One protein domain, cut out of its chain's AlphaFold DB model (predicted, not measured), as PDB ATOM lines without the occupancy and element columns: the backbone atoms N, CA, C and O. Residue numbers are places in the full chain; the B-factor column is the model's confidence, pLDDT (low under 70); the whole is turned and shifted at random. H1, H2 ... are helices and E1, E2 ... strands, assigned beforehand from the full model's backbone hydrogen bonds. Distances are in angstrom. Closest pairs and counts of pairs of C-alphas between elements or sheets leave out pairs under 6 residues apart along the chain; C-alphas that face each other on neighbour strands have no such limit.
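This is residues 58 to 159 of the 337 residues of an uncharacterized protein of Capitella teleta (UniProt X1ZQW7). This is a long, thin rod: the helices H1 and H3 run side by side in opposite ways, a narrow two-stranded ribbon of E1 and E2 continues them, and beyond it lies a loose head of loops with the short helix H2. The short H4 lies near H3, at the helical part of the rod, and residues 105 to 111 stick out from the head. The printed part has 102 residues, with four named helices and two named strands in the order H1, E1, H2, E2, H3, H4; the sheet E1 - E2 is antiparallel and the class is mostly helix. The whole is extended, with a radius of gyration of the C-alphas of 23.4 A and spans of 69 by 24 by 23 A.

H1, residues 62 to 82, begins at C-alpha 62 (46.972, -3.464, -35.385) and is 30.0 A long. E1 is residues 86 to 89, and H2 is residues 100 to 103. E2 is residues 124 to 127. H3, residues 133 to 151, is 26.6 A long and ends at C-alpha 151 (45.883, -2.938, -25.329). H4 is residues 155 to 158.

H1 and H3 touch, with the C-alphas of Met 68 and Phe 140 closest at 5.6 A, at a shallow tilt of 14 degrees, opposite ways. E1 and E2 are antiparallel at 150 degrees; N 88 and O 125 are 2.9 A apart and N 127 and O 86 2.8 A, within hydrogen-bond range. H3 and H4 are close but not clearly touching, with the C-alphas of Asp 148 and Ser 155 closest at 6.4 A. H2 is apart from H1, H3 and H4. Every O i to N i+4 pair is within hydrogen-bond range in H1 and H3; H2 and H4 are too short for such a pair.

The C-alphas of Ser 117 and Ser 152 are the two farthest apart, at 69.5 A. The printed part has no cut. The link from H2 to E2, 20 residues, is long. The mean pLDDT of the printed part is 75.8; 37 residues are under 70, among them residues 91 to 104, 111 to 124 and 154 to 159.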
ATOM      1  N   PRO A  58      51.554  -5.096 -30.277       87.38
ATOM      2  CA  PRO A  58      51.404  -4.571 -31.635       87.38
ATOM      3  C   PRO A  58      50.321  -5.283 -32.452       87.38
ATOM      4  O   PRO A  58      49.666  -4.658 -33.272       87.38
ATOM      5  N   TYR A  59      50.116  -6.582 -32.216       88.31
ATOM      6  CA  TYR A  59      49.075  -7.341 -32.905       88.31
ATOM      7  C   TYR A  59      47.684  -7.013 -32.350       88.31
ATOM      8  O   TYR A  59      46.726  -6.994 -33.112       88.31
ATOM      9  N   MET A  60      47.575  -6.715 -31.049       86.31
ATOM     10  CA  MET A  60      46.307  -6.300 -30.437       86.31
ATOM     11  C   MET A  60      45.825  -4.946 -30.966       86.31
ATOM     12  O   MET A  60      44.640  -4.795 -31.214       86.31
ATOM     13  N   MET A  61      46.737  -3.989 -31.184       89.88
ATOM     14  CA  MET A  61      46.389  -2.645 -31.669       89.88
ATOM     15  C   MET A  61      46.427  -2.490 -33.195       89.88
ATOM     16  O   MET A  61      46.322  -1.365 -33.679       89.88
ATOM     17  N   ASN A  62      46.659  -3.564 -33.956       92.06
ATOM     18  CA  ASN A  62      46.972  -3.464 -35.385       92.06
ATOM     19  C   ASN A  62      45.870  -2.736 -36.173       92.06
ATOM     20  O   ASN A  62      46.153  -1.828 -36.952       92.06
ATOM     21  N   ASP A  63      44.613  -3.082 -35.907       91.50
ATOM     22  CA  ASP A  63      43.465  -2.517 -36.617       91.50
ATOM     23  C   ASP A  63      43.276  -1.029 -36.273       91.50
ATOM     24  O   ASP A  63      43.111  -0.186 -37.161       91.50
ATOM     25  N   SER A  64      43.392  -0.679 -34.988       91.06
ATOM     26  CA  SER A  64      43.371   0.711 -34.521       91.06
ATOM     27  C   SER A  64      44.531   1.527 -35.105       91.06
ATOM     28  O   SER A  64      44.339   2.656 -35.565       91.06
ATOM     29  N   GLN A  65      45.732   0.947 -35.161       90.81
ATOM     30  CA  GLN A  65      46.928   1.583 -35.704       90.81
ATOM     31  C   GLN A  65      46.805   1.853 -37.209       90.81
ATOM     32  O   GLN A  65      47.197   2.929 -37.671       90.81
ATOM     33  N   ASP A  66      46.230   0.931 -37.981       93.81
ATOM     34  CA  ASP A  66      46.005   1.116 -39.417       93.81
ATOM     35  C   ASP A  66      45.063   2.292 -39.698       93.81
ATOM     36  O   ASP A  66      45.338   3.127 -40.571       93.81
ATOM     37  N   VAL A  67      43.993   2.432 -38.911       91.81
ATOM     38  CA  VAL A  67      43.069   3.568 -39.035       91.81
ATOM     39  C   VAL A  67      43.722   4.879 -38.597       91.81
ATOM     40  O   VAL A  67      43.555   5.897 -39.278       91.81
ATOM     41  N   MET A  68      44.510   4.876 -37.519       90.50
ATOM     42  CA  MET A  68      45.272   6.051 -37.083       90.50
ATOM     43  C   MET A  68      46.266   6.506 -38.156       90.50
ATOM     44  O   MET A  68      46.332   7.694 -38.472       90.50
ATOM     45  N   ASN A  69      46.991   5.568 -38.769       92.75
ATOM     46  CA  ASN A  69      47.942   5.847 -39.845       92.75
ATOM     47  C   ASN A  69      47.242   6.405 -41.092       92.75
ATOM     48  O   ASN A  69      47.722   7.365 -41.697       92.75
ATOM     49  N   SER A  70      46.103   5.823 -41.471       92.88
ATOM     50  CA  SER A  70      45.291   6.298 -42.596       92.88
ATOM     51  C   SER A  70      44.751   7.710 -42.347       92.88
ATOM     52  O   SER A  70      44.925   8.604 -43.177       92.88
ATOM     53  N   THR A  71      44.191   7.947 -41.160       91.94
ATOM     54  CA  THR A  71      43.676   9.258 -40.734       91.94
ATOM     55  C   THR A  71      44.789  10.303 -40.675       91.94
ATOM     56  O   THR A  71      44.603  11.423 -41.145       91.94
ATOM     57  N   GLY A  72      45.971   9.939 -40.170       90.31
ATOM     58  CA  GLY A  72      47.139  10.821 -40.127       90.31
ATOM     59  C   GLY A  72      47.614  11.247 -41.517       90.31
ATOM     60  O   GLY A  72      47.923  12.420 -41.728       90.31
ATOM     61  N   ARG A  73      47.605  10.329 -42.494       90.88
ATOM     62  CA  ARG A  73      47.896  10.655 -43.903       90.88
ATOM     63  C   ARG A  73      46.847  11.598 -44.488       90.88
ATOM     64  O   ARG A  73      47.210  12.629 -45.043       90.88
ATOM     65  N   ALA A  74      45.563  11.304 -44.290       89.31
ATOM     66  CA  ALA A  74      44.475  12.159 -44.764       89.31
ATOM     67  C   ALA A  74      44.510  13.566 -44.140       89.31
ATOM     68  O   ALA A  74      44.204  14.554 -44.808       89.31
ATOM     69  N   LEU A  75      44.909  13.672 -42.869       89.69
ATOM     70  CA  LEU A  75      45.078  14.948 -42.180       89.69
ATOM     71  C   LEU A  75      46.233  15.758 -42.775       89.69
ATOM     72  O   LEU A  75      46.074  16.961 -42.985       89.69
ATOM     73  N   LEU A  76      47.356  15.112 -43.098       87.88
ATOM     74  CA  LEU A  76      48.481  15.759 -43.773       87.88
ATOM     75  C   LEU A  76      48.091  16.256 -45.173       87.88
ATOM     76  O   LEU A  76      48.410  17.391 -45.524       87.88
ATOM     77  N   ASP A  77      47.348  15.456 -45.939       88.50
ATOM     78  CA  ASP A  77      46.863  15.839 -47.270       88.50
ATOM     79  C   ASP A  77      45.858  16.999 -47.194       88.50
ATOM     80  O   ASP A  77      45.934  17.957 -47.967       88.50
ATOM     81  N   ASN A  78      44.943  16.972 -46.218       86.38
ATOM     82  CA  ASN A  78      44.016  18.078 -45.980       86.38
ATOM     83  C   ASN A  78      44.760  19.356 -45.569       86.38
ATOM     84  O   ASN A  78      44.438  20.440 -46.055       86.38
ATOM     85  N   ALA A  79      45.780  19.238 -44.716       84.62
ATOM     86  CA  ALA A  79      46.640  20.351 -44.337       84.62
ATOM     87  C   ALA A  79      47.411  20.912 -45.535       84.62
ATOM     88  O   ALA A  79      47.453  22.126 -45.698       84.62
ATOM     89  N   ALA A  80      47.937  20.063 -46.418       84.19
ATOM     90  CA  ALA A  80      48.616  20.502 -47.634       84.19
ATOM     91  C   ALA A  80      47.681  21.277 -48.580       84.19
ATOM     92  O   ALA A  80      48.071  22.317 -49.110       84.19
ATOM     93  N   LEU A  81      46.435  20.821 -48.753       82.94
ATOM     94  CA  LEU A  81      45.437  21.489 -49.601       82.94
ATOM     95  C   LEU A  81      44.921  22.806 -49.011       82.94
ATOM     96  O   LEU A  81      44.532  23.705 -49.751       82.94
ATOM     97  N   THR A  82      44.905  22.923 -47.685       83.38
ATOM     98  CA  THR A  82      44.385  24.099 -46.970       83.38
ATOM     99  C   THR A  82      45.481  25.088 -46.561       83.38
ATOM    100  O   THR A  82      45.169  26.198 -46.137       83.38
ATOM    101  N   ALA A  83      46.759  24.725 -46.728       78.56
ATOM    102  CA  ALA A  83      47.913  25.561 -46.393       78.56
ATOM    103  C   ALA A  83      48.009  26.842 -47.236       78.56
ATOM    104  O   ALA A  83      48.642  27.807 -46.809       78.56
ATOM    105  N   GLY A  84      47.399  26.867 -48.423       75.56
ATOM    106  CA  GLY A  84      47.403  28.031 -49.298       75.56
ATOM    107  C   GLY A  84      46.056  28.249 -49.986       75.56
ATOM    108  O   GLY A  84      45.360  27.282 -50.295       75.56
ATOM    109  N   PRO A  85      45.681  29.512 -50.258       74.06
ATOM    110  CA  PRO A  85      44.543  29.808 -51.115       74.06
ATOM    111  C   PRO A  85      44.807  29.284 -52.530       74.06
ATOM    112  O   PRO A  85      45.899  29.462 -53.078       74.06
ATOM    113  N   MET A  86      43.796  28.686 -53.153       75.44
ATOM    114  CA  MET A  86      43.831  28.420 -54.588       75.44
ATOM    115  C   MET A  86      43.384  29.673 -55.334       75.44
ATOM    116  O   MET A  86      42.435  30.337 -54.922       75.44
ATOM    117  N   PHE A  87      44.043  30.004 -56.441       74.69
ATOM    118  CA  PHE A  87      43.693  31.177 -57.238       74.69
ATOM    119  C   PHE A  87      42.948  30.757 -58.499       74.69
ATOM    120  O   PHE A  87      43.464  29.986 -59.308       74.69
ATOM    121  N   GLN A  88      41.749  31.296 -58.680       70.44
ATOM    122  CA  GLN A  88      41.062  31.279 -59.961       70.44
ATOM    123  C   GLN A  88      41.385  32.579 -60.698       70.44
ATOM    124  O   GLN A  88      41.277  33.660 -60.120       70.44
ATOM    125  N   MET A  89      41.790  32.465 -61.963       71.00
ATOM    126  CA  MET A  89      42.044  33.607 -62.838       71.00
ATOM    127  C   MET A  89      41.107  33.551 -64.034       71.00
ATOM    128  O   MET A  89      41.043  32.531 -64.724       71.00
ATOM    129  N   ASP A  90      40.401  34.646 -64.288       72.00
ATOM    130  CA  ASP A  90      39.630  34.808 -65.517       72.00
ATOM    131  C   ASP A  90      40.564  35.249 -66.654       72.00
ATOM    132  O   ASP A  90      41.115  36.351 -66.641       72.00
ATOM    133  N   VAL A  91      40.756  34.367 -67.637       69.00
ATOM    134  CA  VAL A  91      41.676  34.583 -68.767       69.00
ATOM    135  C   VAL A  91      41.166  35.678 -69.711       69.00
ATOM    136  O   VAL A  91      41.961  36.289 -70.417       69.00
ATOM    137  N   SER A  92      39.860  35.968 -69.704       68.38
ATOM    138  CA  SER A  92      39.256  36.992 -70.568       68.38
ATOM    139  C   SER A  92      39.561  38.426 -70.128       68.38
ATOM    140  O   SER A  92      39.475  39.343 -70.938       68.38
ATOM    141  N   LYS A  93      39.947  38.618 -68.858       66.88
ATOM    142  CA  LYS A  93      40.267  39.929 -68.271       66.88
ATOM    143  C   LYS A  93      41.774  40.234 -68.261       66.88
ATOM    144  O   LYS A  93      42.188  41.231 -67.672       66.88
ATOM    145  N   LEU A  94      42.602  39.373 -68.861       68.12
ATOM    146  CA  LEU A  94      44.047  39.591 -68.968       68.12
ATOM    147  C   LEU A  94      44.351  40.628 -70.064       68.12
ATOM    148  O   LEU A  94      43.841  40.480 -71.172       68.12
ATOM    149  N   PRO A  95      45.200  41.637 -69.797       67.62
ATOM    150  CA  PRO A  95      45.574  42.621 -70.808       67.62
ATOM    151  C   PRO A  95      46.276  41.951 -71.998       67.62
ATOM    152  O   PRO A  95      47.166  41.104 -71.811       67.62
ATOM    153  N   GLU A  96      45.881  42.342 -73.215       59.78
ATOM    154  CA  GLU A  96      46.430  41.814 -74.468       59.78
ATOM    155  C   GLU A  96      47.950  42.050 -74.517       59.78
ATOM    156  O   GLU A  96      48.435  43.180 -74.488       59.78
ATOM    157  N   GLY A  97      48.725  40.960 -74.540       61.00
ATOM    158  CA  GLY A  97      50.195  40.990 -74.530       61.00
ATOM    159  C   GLY A  97      50.852  40.461 -73.251       61.00
ATOM    160  O   GLY A  97      52.066  40.265 -73.232       61.00
ATOM    161  N   SER A  98      50.081  40.163 -72.200       61.56
ATOM    162  CA  SER A  98      50.597  39.444 -71.029       61.56
ATOM    163  C   SER A  98      50.583  37.925 -71.258       61.56
ATOM    164  O   SER A  98      49.549  37.326 -71.538       61.56
ATOM    165  N   SER A  99      51.751  37.276 -71.170       63.16
ATOM    166  CA  SER A  99      51.842  35.812 -71.263       63.16
ATOM    167  C   SER A  99      51.192  35.157 -70.040       63.16
ATOM    168  O   SER A  99      51.373  35.613 -68.907       63.16
ATOM    169  N   LEU A 100      50.495  34.033 -70.245       62.31
ATOM    170  CA  LEU A 100      49.894  33.230 -69.172       62.31
ATOM    171  C   LEU A 100      50.941  32.781 -68.130       62.31
ATOM    172  O   LEU A 100      50.610  32.541 -66.970       62.31
ATOM    173  N   GLU A 101      52.215  32.678 -68.521       64.44
ATOM    174  CA  GLU A 101      53.314  32.377 -67.598       64.44
ATOM    175  C   GLU A 101      53.654  33.540 -66.669       64.44
ATOM    176  O   GLU A 101      53.941  33.329 -65.489       64.44
ATOM    177  N   ASP A 102      53.578  34.773 -67.162       63.97
ATOM    178  CA  ASP A 102      53.784  35.947 -66.326       63.97
ATOM    179  C   ASP A 102      52.571  36.192 -65.439       63.97
ATOM    180  O   ASP A 102      52.741  36.612 -64.300       63.97
ATOM    181  N   ALA A 103      51.359  35.851 -65.875       62.25
ATOM    182  CA  ALA A 103      50.152  35.893 -65.046       62.25
ATOM    183  C   ALA A 103      50.199  34.933 -63.828       62.25
ATOM    184  O   ALA A 103      49.564  35.184 -62.812       62.25
ATOM    185  N   LYS A 104      51.014  33.874 -63.855       68.81
ATOM    186  CA  LYS A 104      51.145  32.932 -62.723       68.81
ATOM    187  C   LYS A 104      52.105  33.396 -61.619       68.81
ATOM    188  O   LYS A 104      52.060  32.880 -60.507       68.81
ATOM    189  N   LYS A 105      52.986  34.363 -61.898       71.06
ATOM    190  CA  LYS A 105      54.017  34.833 -60.954       71.06
ATOM    191  C   LYS A 105      53.444  35.845 -59.957       71.06
ATOM    192  O   LYS A 105      53.551  37.053 -60.157       71.06
ATOM    193  N   VAL A 106      52.815  35.383 -58.883       69.00
ATOM    194  CA  VAL A 106      52.315  36.268 -57.815       69.00
ATOM    195  C   VAL A 106      53.432  36.523 -56.795       69.00
ATOM    196  O   VAL A 106      53.962  35.585 -56.209       69.00
ATOM    197  N   TYR A 107      53.803  37.790 -56.593       77.25
ATOM    198  CA  TYR A 107      54.786  38.228 -55.593       77.25
ATOM    199  C   TYR A 107      54.286  39.490 -54.863       77.25
ATOM    200  O   TYR A 107      53.409  40.186 -55.390       77.25
ATOM    201  N   PRO A 108      54.804  39.803 -53.657       68.62
ATOM    202  CA  PRO A 108      54.363  40.963 -52.882       68.62
ATOM    203  C   PRO A 108      54.465  42.275 -53.678       68.62
ATOM    204  O   PRO A 108      55.470  42.516 -54.339       68.62
ATOM    205  N   TYR A 109      53.432  43.122 -53.597       68.75
ATOM    206  CA  TYR A 109      53.305  44.413 -54.302       68.75
ATOM    207  C   TYR A 109      53.154  44.363 -55.831       68.75
ATOM    208  O   TYR A 109      53.231  45.403 -56.488       68.75
ATOM    209  N   ARG A 110      52.892  43.194 -56.430       76.06
ATOM    210  CA  ARG A 110      52.551  43.141 -57.855       76.06
ATOM    211  C   ARG A 110      51.194  43.801 -58.116       76.06
ATOM    212  O   ARG A 110      50.184  43.397 -57.547       76.06
ATOM    213  N   MET A 111      51.178  44.785 -59.011       64.88
ATOM    214  CA  MET A 111      49.960  45.449 -59.477       64.88
ATOM    215  C   MET A 111      49.412  44.749 -60.726       64.88
ATOM    216  O   MET A 111      50.176  44.397 -61.626       64.88
ATOM    217  N   TRP A 112      48.092  44.565 -60.769       68.75
ATOM    218  CA  TRP A 112      47.371  44.018 -61.917       68.75
ATOM    219  C   TRP A 112      46.693  45.146 -62.681       68.75
ATOM    220  O   TRP A 112      46.005  45.974 -62.087       68.75
ATOM    221  N   TRP A 113      46.887  45.157 -63.993       64.62
ATOM    222  CA  TRP A 113      46.230  46.080 -64.910       64.62
ATOM    223  C   TRP A 113      45.112  45.316 -65.616       64.62
ATOM    224  O   TRP A 113      45.340  44.188 -66.046       64.62
ATOM    225  N   TYR A 114      43.920  45.897 -65.706       63.84
ATOM    226  CA  TYR A 114      42.781  45.313 -66.413       63.84
ATOM    227  C   TYR A 114      42.522  46.110 -67.694       63.84
ATOM    228  O   TYR A 114      42.608  47.338 -67.685       63.84
ATOM    229  N   ASP A 115      42.225  45.410 -68.787       58.25
ATOM    230  CA  ASP A 115      41.844  46.010 -70.066       58.25
ATOM    231  C   ASP A 115      40.344  45.766 -70.278       58.25
ATOM    232  O   ASP A 115      39.922  44.701 -70.722       58.25
ATOM    233  N   GLY A 116      39.508  46.688 -69.795       60.38
ATOM    234  CA  GLY A 116      38.050  46.554 -69.864       60.38
ATOM    235  C   GLY A 116      37.295  47.463 -68.893       60.38
ATOM    236  O   GLY A 116      37.849  47.948 -67.909       60.38
ATOM    237  N   SER A 117      36.010  47.712 -69.168       57.12
ATOM    238  CA  SER A 117      35.111  48.360 -68.204       57.12
ATOM    239  C   SER A 117      34.943  47.474 -66.973       57.12
ATOM    240  O   SER A 117      34.865  46.258 -67.135       57.12
ATOM    241  N   ASP A 118      34.847  48.094 -65.796       53.16
ATOM    242  CA  ASP A 118      34.665  47.482 -64.472       53.16
ATOM    243  C   ASP A 118      33.519  46.448 -64.478       53.16
ATOM    244  O   ASP A 118      32.350  46.759 -64.259       53.16
ATOM    245  N   GLY A 119      33.836  45.220 -64.883       56.47
ATOM    246  CA  GLY A 119      32.882  44.127 -65.001       56.47
ATOM    247  C   GLY A 119      32.740  43.441 -63.655       56.47
ATOM    248  O   GLY A 119      33.752  43.190 -63.001       56.47
ATOM    249  N   GLU A 120      31.508  43.097 -63.271       58.31
ATOM    250  CA  GLU A 120      31.195  42.433 -62.002       58.31
ATOM    251  C   GLU A 120      32.155  41.256 -61.730       58.31
ATOM    252  O   GLU A 120      32.173  40.252 -62.445       58.31
ATOM    253  N   GLY A 121      32.996  41.400 -60.701       62.19
ATOM    254  CA  GLY A 121      33.832  40.330 -60.153       62.19
ATOM    255  C   GLY A 121      35.353  40.499 -60.349       62.19
ATOM    256  O   GLY A 121      35.810  40.948 -61.406       62.19
ATOM    257  N   PRO A 122      36.164  40.104 -59.347       66.88
ATOM    258  CA  PRO A 122      37.620  40.265 -59.358       66.88
ATOM    259  C   PRO A 122      38.310  39.382 -60.417       66.88
ATOM    260  O   PRO A 122      37.907  38.248 -60.641       66.88
ATOM    261  N   MET A 123      39.390  39.886 -61.035       65.31
ATOM    262  CA  MET A 123      40.217  39.150 -62.020       65.31
ATOM    263  C   MET A 123      40.902  37.911 -61.415       65.31
ATOM    264  O   MET A 123      41.060  36.892 -62.086       65.31
ATOM    265  N   ILE A 124      41.316  38.009 -60.149       67.31
ATOM    266  CA  ILE A 124      41.917  36.920 -59.380       67.31
ATOM    267  C   ILE A 124      41.071  36.724 -58.130       67.31
ATOM    268  O   ILE A 124      40.983  37.624 -57.294       67.31
ATOM    269  N   GLN A 125      40.468  35.547 -57.990       73.06
ATOM    270  CA  GLN A 125      39.711  35.178 -56.800       73.06
ATOM    271  C   GLN A 125      40.469  34.105 -56.022       73.06
ATOM    272  O   GLN A 125      40.798  33.046 -56.558       73.06
ATOM    273  N   ALA A 126      40.742  34.385 -54.749       70.62
ATOM    274  CA  ALA A 126      41.247  33.387 -53.819       70.62
ATOM    275  C   ALA A 126      40.078  32.516 -53.338       70.62
ATOM    276  O   ALA A 126      39.143  33.010 -52.706       70.62
ATOM    277  N   ILE A 127      40.130  31.225 -53.645       73.69
ATOM    278  CA  ILE A 127      39.237  30.207 -53.103       73.69
ATOM    279  C   ILE A 127      39.974  29.547 -51.941       73.69
ATOM    280  O   ILE A 127      41.000  28.890 -52.125       73.69
ATOM    281  N   ASN A 128      39.440  29.728 -50.736       73.38
ATOM    282  CA  ASN A 128      39.910  29.018 -49.555       73.38
ATOM    283  C   ASN A 128      39.122  27.714 -49.424       73.38
ATOM    284  O   ASN A 128      37.899  27.739 -49.279       73.38
ATOM    285  N   ILE A 129      39.819  26.580 -49.465       73.88
ATOM    286  CA  ILE A 129      39.222  25.282 -49.150       73.88
ATOM    287  C   ILE A 129      38.969  25.242 -47.640       73.88
ATOM    288  O   ILE A 129      39.844  25.600 -46.850       73.88
ATOM    289  N   GLN A 130      37.768  24.829 -47.225       77.94
ATOM    290  CA  GLN A 130      37.482  24.648 -45.804       77.94
ATOM    291  C   GLN A 130      38.294  23.476 -45.243       77.94
ATOM    292  O   GLN A 130      38.376  22.410 -45.851       77.94
ATOM    293  N   SER A 131      38.910  23.699 -44.084       78.69
ATOM    294  CA  SER A 131      39.711  22.686 -43.403       78.69
ATOM    295  C   SER A 131      38.821  21.718 -42.635       78.69
ATOM    296  O   SER A 131      38.047  22.134 -41.775       78.69
ATOM    297  N   ASN A 132      38.992  20.422 -42.906       80.88
ATOM    298  CA  ASN A 132      38.326  19.333 -42.184       80.88
ATOM    299  C   ASN A 132      39.247  18.733 -41.105       80.88
ATOM    300  O   ASN A 132      38.991  17.646 -40.593       80.88
ATOM    301  N   GLN A 133      40.337  19.429 -40.753       82.25
ATOM    302  CA  GLN A 133      41.325  18.942 -39.787       82.25
ATOM    303  C   GLN A 133      40.705  18.612 -38.427       82.25
ATOM    304  O   GLN A 133      41.106  17.638 -37.805       82.25
ATOM    305  N   LYS A 134      39.707  19.378 -37.971       86.44
ATOM    306  CA  LYS A 134      39.075  19.154 -36.663       86.44
ATOM    307  C   LYS A 134      38.344  17.811 -36.586       86.44
ATOM    308  O   LYS A 134      38.464  17.115 -35.580       86.44
ATOM    309  N   ASP A 135      37.628  17.443 -37.642       85.25
ATOM    310  CA  ASP A 135      36.880  16.185 -37.687       85.25
ATOM    311  C   ASP A 135      37.835  14.989 -37.802       85.25
ATOM    312  O   ASP A 135      37.661  13.983 -37.116       85.25
ATOM    313  N   LEU A 136      38.905  15.131 -38.596       85.81
ATOM    314  CA  LEU A 136      39.962  14.122 -38.720       85.81
ATOM    315  C   LEU A 136      40.732  13.919 -37.407       85.81
ATOM    316  O   LEU A 136      40.990  12.778 -37.024       85.81
ATOM    317  N   SER A 137      41.042  14.994 -36.679       87.19
ATOM    318  CA  SER A 137      41.645  14.895 -35.346       87.19
ATOM    319  C   SER A 137      40.721  14.196 -34.346       87.19
ATOM    320  O   SER A 137      41.194  13.395 -33.546       87.19
ATOM    321  N   GLY A 138      39.405  14.424 -34.420       88.81
ATOM    322  CA  GLY A 138      38.433  13.720 -33.577       88.81
ATOM    323  C   GLY A 138      38.393  12.210 -33.840       88.81
ATOM    324  O   GLY A 138      38.324  11.419 -32.900       88.81
ATOM    325  N   ILE A 139      38.499  11.796 -35.108       87.31
ATOM    326  CA  ILE A 139      38.626  10.377 -35.480       87.31
ATOM    327  C   ILE A 139      39.938   9.802 -34.930       87.31
ATOM    328  O   ILE A 139      39.933   8.725 -34.339       87.31
ATOM    329  N   PHE A 140      41.052  10.529 -35.060       89.25
ATOM    330  CA  PHE A 140      42.343  10.090 -34.528       89.25
ATOM    331  C   PHE A 140      42.306   9.876 -33.007       89.25
ATOM    332  O   PHE A 140      42.764   8.844 -32.522       89.25
ATOM    333  N   GLU A 141      41.726  10.811 -32.250       87.56
ATOM    334  CA  GLU A 141      41.584  10.688 -30.793       87.56
ATOM    335  C   GLU A 141      40.680   9.514 -30.384       87.56
ATOM    336  O   GLU A 141      40.974   8.826 -29.405       87.56
ATOM    337  N   LEU A 142      39.615   9.238 -31.144       88.06
ATOM    338  CA  LEU A 142      38.735   8.094 -30.897       88.06
ATOM    339  C   LEU A 142      39.474   6.760 -31.074       88.06
ATOM    340  O   LEU A 142      39.411   5.910 -30.190       88.06
ATOM    341  N   PHE A 143      40.196   6.587 -32.184       87.56
ATOM    342  CA  PHE A 143      40.953   5.355 -32.435       87.56
ATOM    343  C   PHE A 143      42.166   5.212 -31.517       87.56
ATOM    344  O   PHE A 143      42.506   4.098 -31.133       87.56
ATOM    345  N   ARG A 144      42.762   6.324 -31.071       86.44
ATOM    346  CA  ARG A 144      43.757   6.301 -29.994       86.44
ATOM    347  C   ARG A 144      43.162   5.739 -28.701       86.44
ATOM    348  O   ARG A 144      43.788   4.912 -28.052       86.44
ATOM    349  N   ARG A 145      41.947   6.152 -28.336       85.06
ATOM    350  CA  ARG A 145      41.253   5.606 -27.165       85.06
ATOM    351  C   ARG A 145      40.884   4.128 -27.346       85.06
ATOM    352  O   ARG A 145      40.985   3.376 -26.384       85.06
ATOM    353  N   PHE A 146      40.487   3.699 -28.543       86.38
ATOM    354  CA  PHE A 146      40.275   2.273 -28.812       86.38
ATOM    355  C   PHE A 146      41.569   1.468 -28.694       86.38
ATOM    356  O   PHE A 146      41.548   0.420 -28.061       86.38
ATOM    357  N   ALA A 147      42.704   1.991 -29.165       86.12
ATOM    358  CA  ALA A 147      44.001   1.351 -28.959       86.12
ATOM    359  C   ALA A 147      44.344   1.207 -27.460       86.12
ATOM    360  O   ALA A 147      44.827   0.159 -27.035       86.12
ATOM    361  N   ASP A 148      44.055   2.220 -26.641       82.81
ATOM    362  CA  ASP A 148      44.221   2.157 -25.180       82.81
ATOM    363  C   ASP A 148      43.311   1.082 -24.536       82.81
ATOM    364  O   ASP A 148      43.740   0.365 -23.629       82.81
ATOM    365  N   GLU A 149      42.063   0.952 -25.001       80.69
ATOM    366  CA  GLU A 149      41.098  -0.051 -24.521       80.69
ATOM    367  C   GLU A 149      41.488  -1.482 -24.959       80.69
ATOM    368  O   GLU A 149      41.467  -2.395 -24.134       80.69
ATOM    369  N   GLU A 150      41.909  -1.676 -26.213       81.31
ATOM    370  CA  GLU A 150      42.342  -2.964 -26.788       81.31
ATOM    371  C   GLU A 150      43.642  -3.474 -26.171       81.31
ATOM    372  O   GLU A 150      43.786  -4.659 -25.880       81.31
ATOM    373  N   THR A 151      44.603  -2.577 -25.949       81.25
ATOM    374  CA  THR A 151      45.883  -2.938 -25.329       81.25
ATOM    375  C   THR A 151      45.780  -3.067 -23.823       81.25
ATOM    376  O   THR A 151      46.727  -3.545 -23.199       81.25
ATOM    377  N   SER A 152      44.663  -2.634 -23.224       73.75
ATOM    378  CA  SER A 152      44.469  -2.511 -21.775       73.75
ATOM    379  C   SER A 152      45.570  -1.698 -21.068       73.75
ATOM    380  O   SER A 152      45.757  -1.804 -19.854       73.75
ATOM    381  N   LEU A 153      46.284  -0.864 -21.833       71.56
ATOM    382  CA  LEU A 153      47.322   0.062 -21.389       71.56
ATOM    383  C   LEU A 153      46.811   1.491 -21.596       71.56
ATOM    384  O   LEU A 153      47.128   2.131 -22.597       71.56
ATOM    385  N   PRO A 154      45.995   2.006 -20.671       65.00
ATOM    386  CA  PRO A 154      45.433   3.339 -20.805       65.00
ATOM    387  C   PRO A 154      46.526   4.410 -20.821       65.00
ATOM    388  O   PRO A 154      47.507   4.332 -20.087       65.00
ATOM    389  N   SER A 155      46.322   5.474 -21.594       57.16
ATOM    390  CA  SER A 155      47.241   6.617 -21.759       57.16
ATOM    391  C   SER A 155      47.836   7.212 -20.470       57.16
ATOM    392  O   SER A 155      48.941   7.757 -20.514       57.16
ATOM    393  N   TYR A 156      47.190   7.064 -19.306       55.97
ATOM    394  CA  TYR A 156      47.771   7.512 -18.035       55.97
ATOM    395  C   TYR A 156      49.025   6.721 -17.624       55.97
ATOM    396  O   TYR A 156      49.870   7.273 -16.920       55.97
ATOM    397  N   THR A 157      49.192   5.460 -18.054       55.59
ATOM    398  CA  THR A 157      50.404   4.668 -17.761       55.59
ATOM    399  C   THR A 157      51.635   5.245 -18.455       55.59
ATOM    400  O   THR A 157      52.755   5.020 -18.007       55.59
ATOM    401  N   HIS A 158      51.432   6.030 -19.517       55.59
ATOM    402  CA  HIS A 158      52.480   6.719 -20.270       55.59
ATOM    403  C   HIS A 158      52.762   8.140 -19.744       55.59
ATOM    404  O   HIS A 158      53.563   8.865 -20.330       55.59
ATOM    405  N   GLY A 159      52.127   8.551 -18.637       47.62
ATOM    406  CA  GLY A 159      52.355   9.849 -17.993       47.62
ATOM    407  C   GLY A 159      51.639  11.034 -18.650       47.62
ATOM    408  O   GLY A 159      51.787  12.165 -18.185       47.62
TER     409      GLY A 159